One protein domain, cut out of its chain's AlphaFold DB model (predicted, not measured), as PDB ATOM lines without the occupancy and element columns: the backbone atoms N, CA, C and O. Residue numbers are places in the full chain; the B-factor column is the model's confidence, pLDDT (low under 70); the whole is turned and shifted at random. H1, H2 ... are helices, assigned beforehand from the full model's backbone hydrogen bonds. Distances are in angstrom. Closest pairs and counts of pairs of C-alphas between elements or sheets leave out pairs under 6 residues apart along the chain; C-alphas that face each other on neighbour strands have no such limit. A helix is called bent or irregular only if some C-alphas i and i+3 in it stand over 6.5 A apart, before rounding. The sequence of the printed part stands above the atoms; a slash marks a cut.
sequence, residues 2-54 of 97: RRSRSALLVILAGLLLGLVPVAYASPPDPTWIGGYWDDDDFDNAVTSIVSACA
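What this domain is: This is residues 2 to 54 of the 97 residues of an uncharacterized protein of Acidobacteria bacterium 13_1_40CM_4_65_8 (UniProt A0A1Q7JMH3). A long helix, H1, and a short one, H2, make a lopsided V that meets near the end of H1 and the start of H2, with a long loop, residues 24 to 42, reaching out beyond the point. Residues 2 to 14 of H1 stick out at one end and residues 30 to 36 of the loop at the other. The printed part has 53 residues, two named helices in the order H1, H2, and no named strand: all helix. It is an extended rod, radius of gyration of the C-alphas 15.5 A, spanning 55 by 21 by 12 A.

How they stand to each other: H1, residues 2 to 23, has a kink of 35 degrees near residue 17. It is irregular, but only just: C-alphas 17 and 20 are 6.8 A apart. H1 touches H2, residues 43 to 52, with residues 19 to 23 alone; the closest C-alphas, of Ala 23 and Ala 45, are 5.1 A apart. They form a helical hairpin, at a steep tilt of 41 degrees, opposite ways. Every O i to N i+4 pair is within hydrogen-bond range in H2, and 16 of 18 in H1.

Where its parts are: H1 begins at C-alpha 2 (230.061, 200.283, 130.079) and is 31.5 A long. H2, 14.3 A long, ends at C-alpha 52 (208.507, 185.774, 128.756).

The domain as a whole: The C-alphas farthest apart, of Arg 2 and Gly 34, are 54.5 A apart. The printed part has no cut, and the link from H1 to H2 is long. Residues 53 to 54 have pLDDT under 70.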
ATOM      1  N   ARG A   2     229.954 201.011 128.790       73.25
ATOM      2  CA  ARG A   2     230.061 200.283 130.079       73.25
ATOM      3  C   ARG A   2     228.734 199.663 130.545       73.25
ATOM      4  O   ARG A   2     228.702 198.486 130.867       73.25
ATOM      5  N   ARG A   3     227.634 200.425 130.482       78.00
ATOM      6  CA  ARG A   3     226.286 199.965 130.877       78.00
ATOM      7  C   ARG A   3     225.756 198.812 130.018       78.00
ATOM      8  O   ARG A   3     225.199 197.871 130.559       78.00
ATOM      9  N   SER A   4     225.979 198.860 128.704       81.19
ATOM     10  CA  SER A   4     225.558 197.795 127.784       81.19
ATOM     11  C   SER A   4     226.339 196.498 128.003       81.19
ATOM     12  O   SER A   4     225.758 195.423 127.957       81.19
ATOM     13  N   ARG A   5     227.639 196.592 128.321       88.25
ATOM     14  CA  ARG A   5     228.447 195.431 128.722       88.25
ATOM     15  C   ARG A   5     227.959 194.832 130.040       88.25
ATOM     16  O   ARG A   5     227.815 193.625 130.127       88.25
ATOM     17  N   SER A   6     227.663 195.665 131.038       90.44
ATOM     18  CA  SER A   6     227.104 195.193 132.310       90.44
ATOM     19  C   SER A   6     225.752 194.503 132.128       90.44
ATOM     20  O   SER A   6     225.549 193.435 132.688       90.44
ATOM     21  N   ALA A   7     224.859 195.064 131.308       91.31
ATOM     22  CA  ALA A   7     223.570 194.445 131.001       91.31
ATOM     23  C   ALA A   7     223.735 193.085 130.305       91.31
ATOM     24  O   ALA A   7     223.121 192.108 130.721       91.31
ATOM     25  N   LEU A   8     224.622 192.999 129.307       93.25
ATOM     26  CA  LEU A   8     224.925 191.740 128.624       93.25
ATOM     27  C   LEU A   8     225.465 190.678 129.590       93.25
ATOM     28  O   LEU A   8     225.055 189.526 129.517       93.25
ATOM     29  N   LEU A   9     226.356 191.061 130.509       95.81
ATOM     30  CA  LEU A   9     226.905 190.140 131.508       95.81
ATOM     31  C   LEU A   9     225.830 189.620 132.466       95.81
ATOM     32  O   LEU A   9     225.844 188.440 132.793       95.81
ATOM     33  N   VAL A  10     224.894 190.473 132.887       94.50
ATOM     34  CA  VAL A  10     223.766 190.060 133.735       94.50
ATOM     35  C   VAL A  10     222.849 189.092 132.988       94.50
ATOM     36  O   VAL A  10     222.488 188.060 133.546       94.50
ATOM     37  N   ILE A  11     222.524 189.378 131.723       91.44
ATOM     38  CA  ILE A  11     221.708 188.489 130.882       91.44
ATOM     39  C   ILE A  11     222.408 187.141 130.694       91.44
ATOM     40  O   ILE A  11     221.789 186.100 130.879       91.44
ATOM     41  N   LEU A  12     223.705 187.152 130.377       93.94
ATOM     42  CA  LEU A  12     224.477 185.930 130.176       93.94
ATOM     43  C   LEU A  12     224.570 185.106 131.465       93.94
ATOM     44  O   LEU A  12     224.371 183.898 131.426       93.94
ATOM     45  N   ALA A  13     224.829 185.748 132.605       95.12
ATOM     46  CA  ALA A  13     224.852 185.075 133.900       95.12
ATOM     47  C   ALA A  13     223.480 184.472 134.243       95.12
ATOM     48  O   ALA A  13     223.409 183.322 134.666       95.12
ATOM     49  N   GLY A  14     222.395 185.216 134.010       92.75
ATOM     50  CA  GLY A  14     221.030 184.728 134.198       92.75
ATOM     51  C   GLY A  14     220.702 183.541 133.296       92.75
ATOM     52  O   GLY A  14     220.123 182.572 133.767       92.75
ATOM     53  N   LEU A  15     221.131 183.570 132.033       89.81
ATOM     54  CA  LEU A  15     220.930 182.471 131.093       89.81
ATOM     55  C   LEU A  15     221.705 181.218 131.528       89.81
ATOM     56  O   LEU A  15     221.121 180.146 131.632       89.81
ATOM     57  N   LEU A  16     222.993 181.363 131.857       93.00
ATOM     58  CA  LEU A  16     223.852 180.255 132.291       93.00
ATOM     59  C   LEU A  16     223.362 179.591 133.584       93.00
ATOM     60  O   LEU A  16     223.464 178.376 133.722       93.00
ATOM     61  N   LEU A  17     222.835 180.379 134.525       93.75
ATOM     62  CA  LEU A  17     222.318 179.870 135.797       93.75
ATOM     63  C   LEU A  17     220.856 179.405 135.702       93.75
ATOM     64  O   LEU A  17     220.444 178.535 136.463       93.75
ATOM     65  N   GLY A  18     220.073 179.990 134.795       89.69
ATOM     66  CA  GLY A  18     218.630 179.785 134.681       89.69
ATOM     67  C   GLY A  18     218.221 178.655 133.739       89.69
ATOM     68  O   GLY A  18     217.213 178.005 133.994       89.69
ATOM     69  N   LEU A  19     219.002 178.386 132.685       86.88
ATOM     70  CA  LEU A  19     218.679 177.383 131.659       86.88
ATOM     71  C   LEU A  19     218.366 176.010 132.254       86.88
ATOM     72  O   LEU A  19     217.360 175.406 131.903       86.88
ATOM     73  N   VAL A  20     219.205 175.540 133.180       87.88
ATOM     74  CA  VAL A  20     219.032 174.227 133.814       87.88
ATOM     75  C   VAL A  20     217.741 174.173 134.642       87.88
ATOM     76  O   VAL A  20     216.904 173.332 134.346       87.88
ATOM     77  N   PRO A  21     217.493 175.049 135.632       89.12
ATOM     78  CA  PRO A  21     216.236 175.006 136.377       89.12
ATOM     79  C   PRO A  21     214.987 175.161 135.498       89.12
ATOM     80  O   PRO A  21     213.993 174.494 135.760       89.12
ATOM     81  N   VAL A  22     215.036 175.983 134.443       87.00
ATOM     82  CA  VAL A  22     213.920 176.119 133.491       87.00
ATOM     83  C   VAL A  22     213.694 174.819 132.710       87.00
ATOM     84  O   VAL A  22     212.551 174.401 132.568       87.00
ATOM     85  N   ALA A  23     214.759 174.136 132.282       83.94
ATOM     86  CA  ALA A  23     214.679 172.833 131.616       83.94
ATOM     87  C   ALA A  23     214.127 171.710 132.514       83.94
ATOM     88  O   ALA A  23     213.623 170.713 132.015       83.94
ATOM     89  N   TYR A  24     214.203 171.862 133.839       85.19
ATOM     90  CA  TYR A  24     213.657 170.893 134.796       85.19
ATOM     91  C   TYR A  24     212.319 171.322 135.413       85.19
ATOM     92  O   TYR A  24     211.799 170.606 136.270       85.19
ATOM     93  N   ALA A  25     211.761 172.462 134.999       87.62
ATOM     94  CA  ALA A  25     210.513 172.987 135.542       87.62
ATOM     95  C   ALA A  25     209.283 172.159 135.128       87.62
ATOM     96  O   ALA A  25     208.301 172.123 135.871       87.62
ATOM     97  N   SER A  26     209.334 171.483 133.977       82.88
ATOM     98  CA  SER A  26     208.327 170.503 133.563       82.88
ATOM     99  C   SER A  26     208.544 169.157 134.277       82.88
ATOM    100  O   SER A  26     209.688 168.721 134.473       82.88
ATOM    101  N   PRO A  27     207.472 168.469 134.719       82.38
ATOM    102  CA  PRO A  27     207.559 167.073 135.141       82.38
ATOM    103  C   PRO A  27     207.829 166.175 133.922       82.38
ATOM    104  O   PRO A  27     207.487 166.566 132.813       82.38
ATOM    105  N   PRO A  28     208.463 165.004 134.108       79.69
ATOM    106  CA  PRO A  28     208.727 164.095 133.003       79.69
ATOM    107  C   PRO A  28     207.428 163.369 132.671       79.69
ATOM    108  O   PRO A  28     206.505 163.350 133.501       79.69
ATOM    109  N   ASP A  29     207.371 162.728 131.510       79.12
ATOM    110  CA  ASP A  29     206.167 161.996 131.144       79.12
ATOM    111  C   ASP A  29     205.819 160.923 132.194       79.12
ATOM    112  O   ASP A  29     206.692 160.300 132.810       79.12
ATOM    113  N   PRO A  30     204.530 160.697 132.471       77.31
ATOM    114  CA  PRO A  30     204.109 159.667 133.402       77.31
ATOM    115  C   PRO A  30     204.316 158.265 132.811       77.31
ATOM    116  O   PRO A  30     203.786 157.914 131.764       77.31
ATOM    117  N   THR A  31     205.012 157.403 133.557       78.56
ATOM    118  CA  THR A  31     205.273 155.997 133.186       78.56
ATOM    119  C   THR A  31     204.072 155.064 133.337       78.56
ATOM    120  O   THR A  31     204.097 153.932 132.864       78.56
ATOM    121  N   TRP A  32     203.047 155.488 134.077       78.12
ATOM    122  CA  TRP A  32     201.951 154.631 134.545       78.12
ATOM    123  C   TRP A  32     200.695 154.709 133.670       78.12
ATOM    124  O   TRP A  32     199.753 153.946 133.887       78.12
ATOM    125  N   ILE A  33     200.671 155.610 132.688       79.94
ATOM    126  CA  ILE A  33     199.605 155.730 131.696       79.94
ATOM    127  C   ILE A  33     200.230 155.680 130.303       79.94
ATOM    128  O   ILE A  33     201.179 156.400 130.010       79.94
ATOM    129  N   GLY A  34     199.731 154.781 129.452       75.12
ATOM    130  CA  GLY A  34     200.187 154.697 128.064       75.12
ATOM    131  C   GLY A  34     199.706 155.900 127.251       75.12
ATOM    132  O   GLY A  34     198.616 156.418 127.499       75.12
ATOM    133  N   GLY A  35     200.492 156.326 126.264       74.81
ATOM    134  CA  GLY A  35     200.164 157.476 125.424       74.81
ATOM    135  C   GLY A  35     201.279 157.838 124.448       74.81
ATOM    136  O   GLY A  35     202.318 157.179 124.410       74.81
ATOM    137  N   TYR A  36     201.028 158.877 123.652       73.50
ATOM    138  CA  TYR A  36     202.057 159.558 122.872       73.50
ATOM    139  C   TYR A  36     202.588 160.723 123.694       73.50
ATOM    140  O   TYR A  36     201.797 161.516 124.207       73.50
ATOM    141  N   TRP A  37     203.905 160.805 123.781       77.88
ATOM    142  CA  TRP A  37     204.622 161.838 124.512       77.88
ATOM    143  C   TRP A  37     205.508 162.622 123.546       77.88
ATOM    144  O   TRP A  37     205.843 162.119 122.470       77.88
ATOM    145  N   ASP A  38     205.831 163.859 123.897       76.50
ATOM    146  CA  ASP A  38     206.504 164.841 123.040       76.50
ATOM    147  C   ASP A  38     208.043 164.732 123.056       76.50
ATOM    148  O   ASP A  38     208.723 165.650 122.611       76.50
ATOM    149  N   ASP A  39     208.586 163.588 123.498       74.25
ATOM    150  CA  ASP A  39     210.028 163.260 123.592       74.25
ATOM    151  C   ASP A  39     210.811 164.072 124.655       74.25
ATOM    152  O   ASP A  39     211.992 163.810 124.869       74.25
ATOM    153  N   ASP A  40     210.153 165.012 125.357       77.44
ATOM    154  CA  ASP A  40     210.706 165.903 126.402       77.44
ATOM    155  C   ASP A  40     212.076 166.524 126.024       77.44
ATOM    156  O   ASP A  40     213.010 166.611 126.828       77.44
ATOM    157  N   ASP A  41     212.209 166.996 124.776       80.12
ATOM    158  CA  ASP A  41     213.474 167.460 124.178       80.12
ATOM    159  C   ASP A  41     213.923 168.885 124.596       80.12
ATOM    160  O   ASP A  41     214.860 169.463 124.031       80.12
ATOM    161  N   PHE A  42     213.305 169.421 125.657       82.38
ATOM    162  CA  PHE A  42     213.479 170.762 126.231       82.38
ATOM    163  C   PHE A  42     212.976 171.951 125.394       82.38
ATOM    164  O   PHE A  42     213.241 173.106 125.762       82.38
ATOM    165  N   ASP A  43     212.222 171.741 124.318       84.12
ATOM    166  CA  ASP A  43     211.576 172.835 123.581       84.12
ATOM    167  C   ASP A  43     210.646 173.701 124.470       84.12
ATOM    168  O   ASP A  43     210.571 174.926 124.310       84.12
ATOM    169  N   ASN A  44     210.044 173.112 125.506       84.06
ATOM    170  CA  ASN A  44     209.255 173.782 126.539       84.06
ATOM    171  C   ASN A  44     210.046 174.881 127.275       84.06
ATOM    172  O   ASN A  44     209.516 175.961 127.564       84.06
ATOM    173  N   ALA A  45     211.342 174.663 127.528       85.19
ATOM    174  CA  ALA A  45     212.212 175.663 128.147       85.19
ATOM    175  C   ALA A  45     212.449 176.862 127.217       85.19
ATOM    176  O   ALA A  45     212.409 178.016 127.655       85.19
ATOM    177  N   VAL A  46     212.646 176.597 125.922       85.06
ATOM    178  CA  VAL A  46     212.800 177.631 124.891       85.06
ATOM    179  C   VAL A  46     211.508 178.435 124.753       85.06
ATOM    180  O   VAL A  46     211.546 179.666 124.781       85.06
ATOM    181  N   THR A  47     210.363 177.752 124.688       84.94
ATOM    182  CA  THR A  47     209.034 178.370 124.610       84.94
ATOM    183  C   THR A  47     208.770 179.279 125.806       84.94
ATOM    184  O   THR A  47     208.310 180.407 125.623       84.94
ATOM    185  N   SER A  48     209.121 178.846 127.019       83.81
ATOM    186  CA  SER A  48     208.990 179.644 128.243       83.81
ATOM    187  C   SER A  48     209.831 180.928 128.197       83.81
ATOM    188  O   SER A  48     209.316 182.025 128.430       83.81
ATOM    189  N   ILE A  49     211.108 180.822 127.809       83.56
ATOM    190  CA  ILE A  49     212.025 181.968 127.700       83.56
ATOM    191  C   ILE A  49     211.541 182.966 126.639       83.56
ATOM    192  O   ILE A  49     211.501 184.171 126.892       83.56
ATOM    193  N   VAL A  50     211.152 182.482 125.456       83.25
ATOM    194  CA  VAL A  50     210.690 183.341 124.355       83.25
ATOM    195  C   VAL A  50     209.351 183.994 124.694       83.25
ATOM    196  O   VAL A  50     209.180 185.184 124.435       83.25
ATOM    197  N   SER A  51     208.435 183.264 125.336       79.88
ATOM    198  CA  SER A  51     207.132 183.793 125.757       79.88
ATOM    199  C   SER A  51     207.259 184.864 126.842       79.88
ATOM    200  O   SER A  51     206.523 185.846 126.817       79.88
ATOM    201  N   ALA A  52     208.224 184.741 127.758       74.38
ATOM    202  CA  ALA A  52     208.507 185.774 128.756       74.38
ATOM    203  C   ALA A  52     209.049 187.077 128.136       74.38
ATOM    204  O   ALA A  52     208.855 188.160 128.687       74.38
ATOM    205  N   CYS A  53     209.727 186.980 126.988       65.44
ATOM    206  CA  CYS A  53     210.205 188.125 126.214       65.44
ATOM    207  C   CYS A  53     209.217 188.590 125.134       65.44
ATOM    208  O   CYS A  53     209.480 189.598 124.471       65.44
ATOM    209  N   ALA A  54     208.102 187.883 124.937       59.09
ATOM    210  CA  ALA A  54     207.104 188.265 123.960       59.09
ATOM    211  C   ALA A  54     206.439 189.574 124.402       59.09
ATOM    212  O   ALA A  54     205.847 189.685 125.476       59.09
TER     213      ALA A  54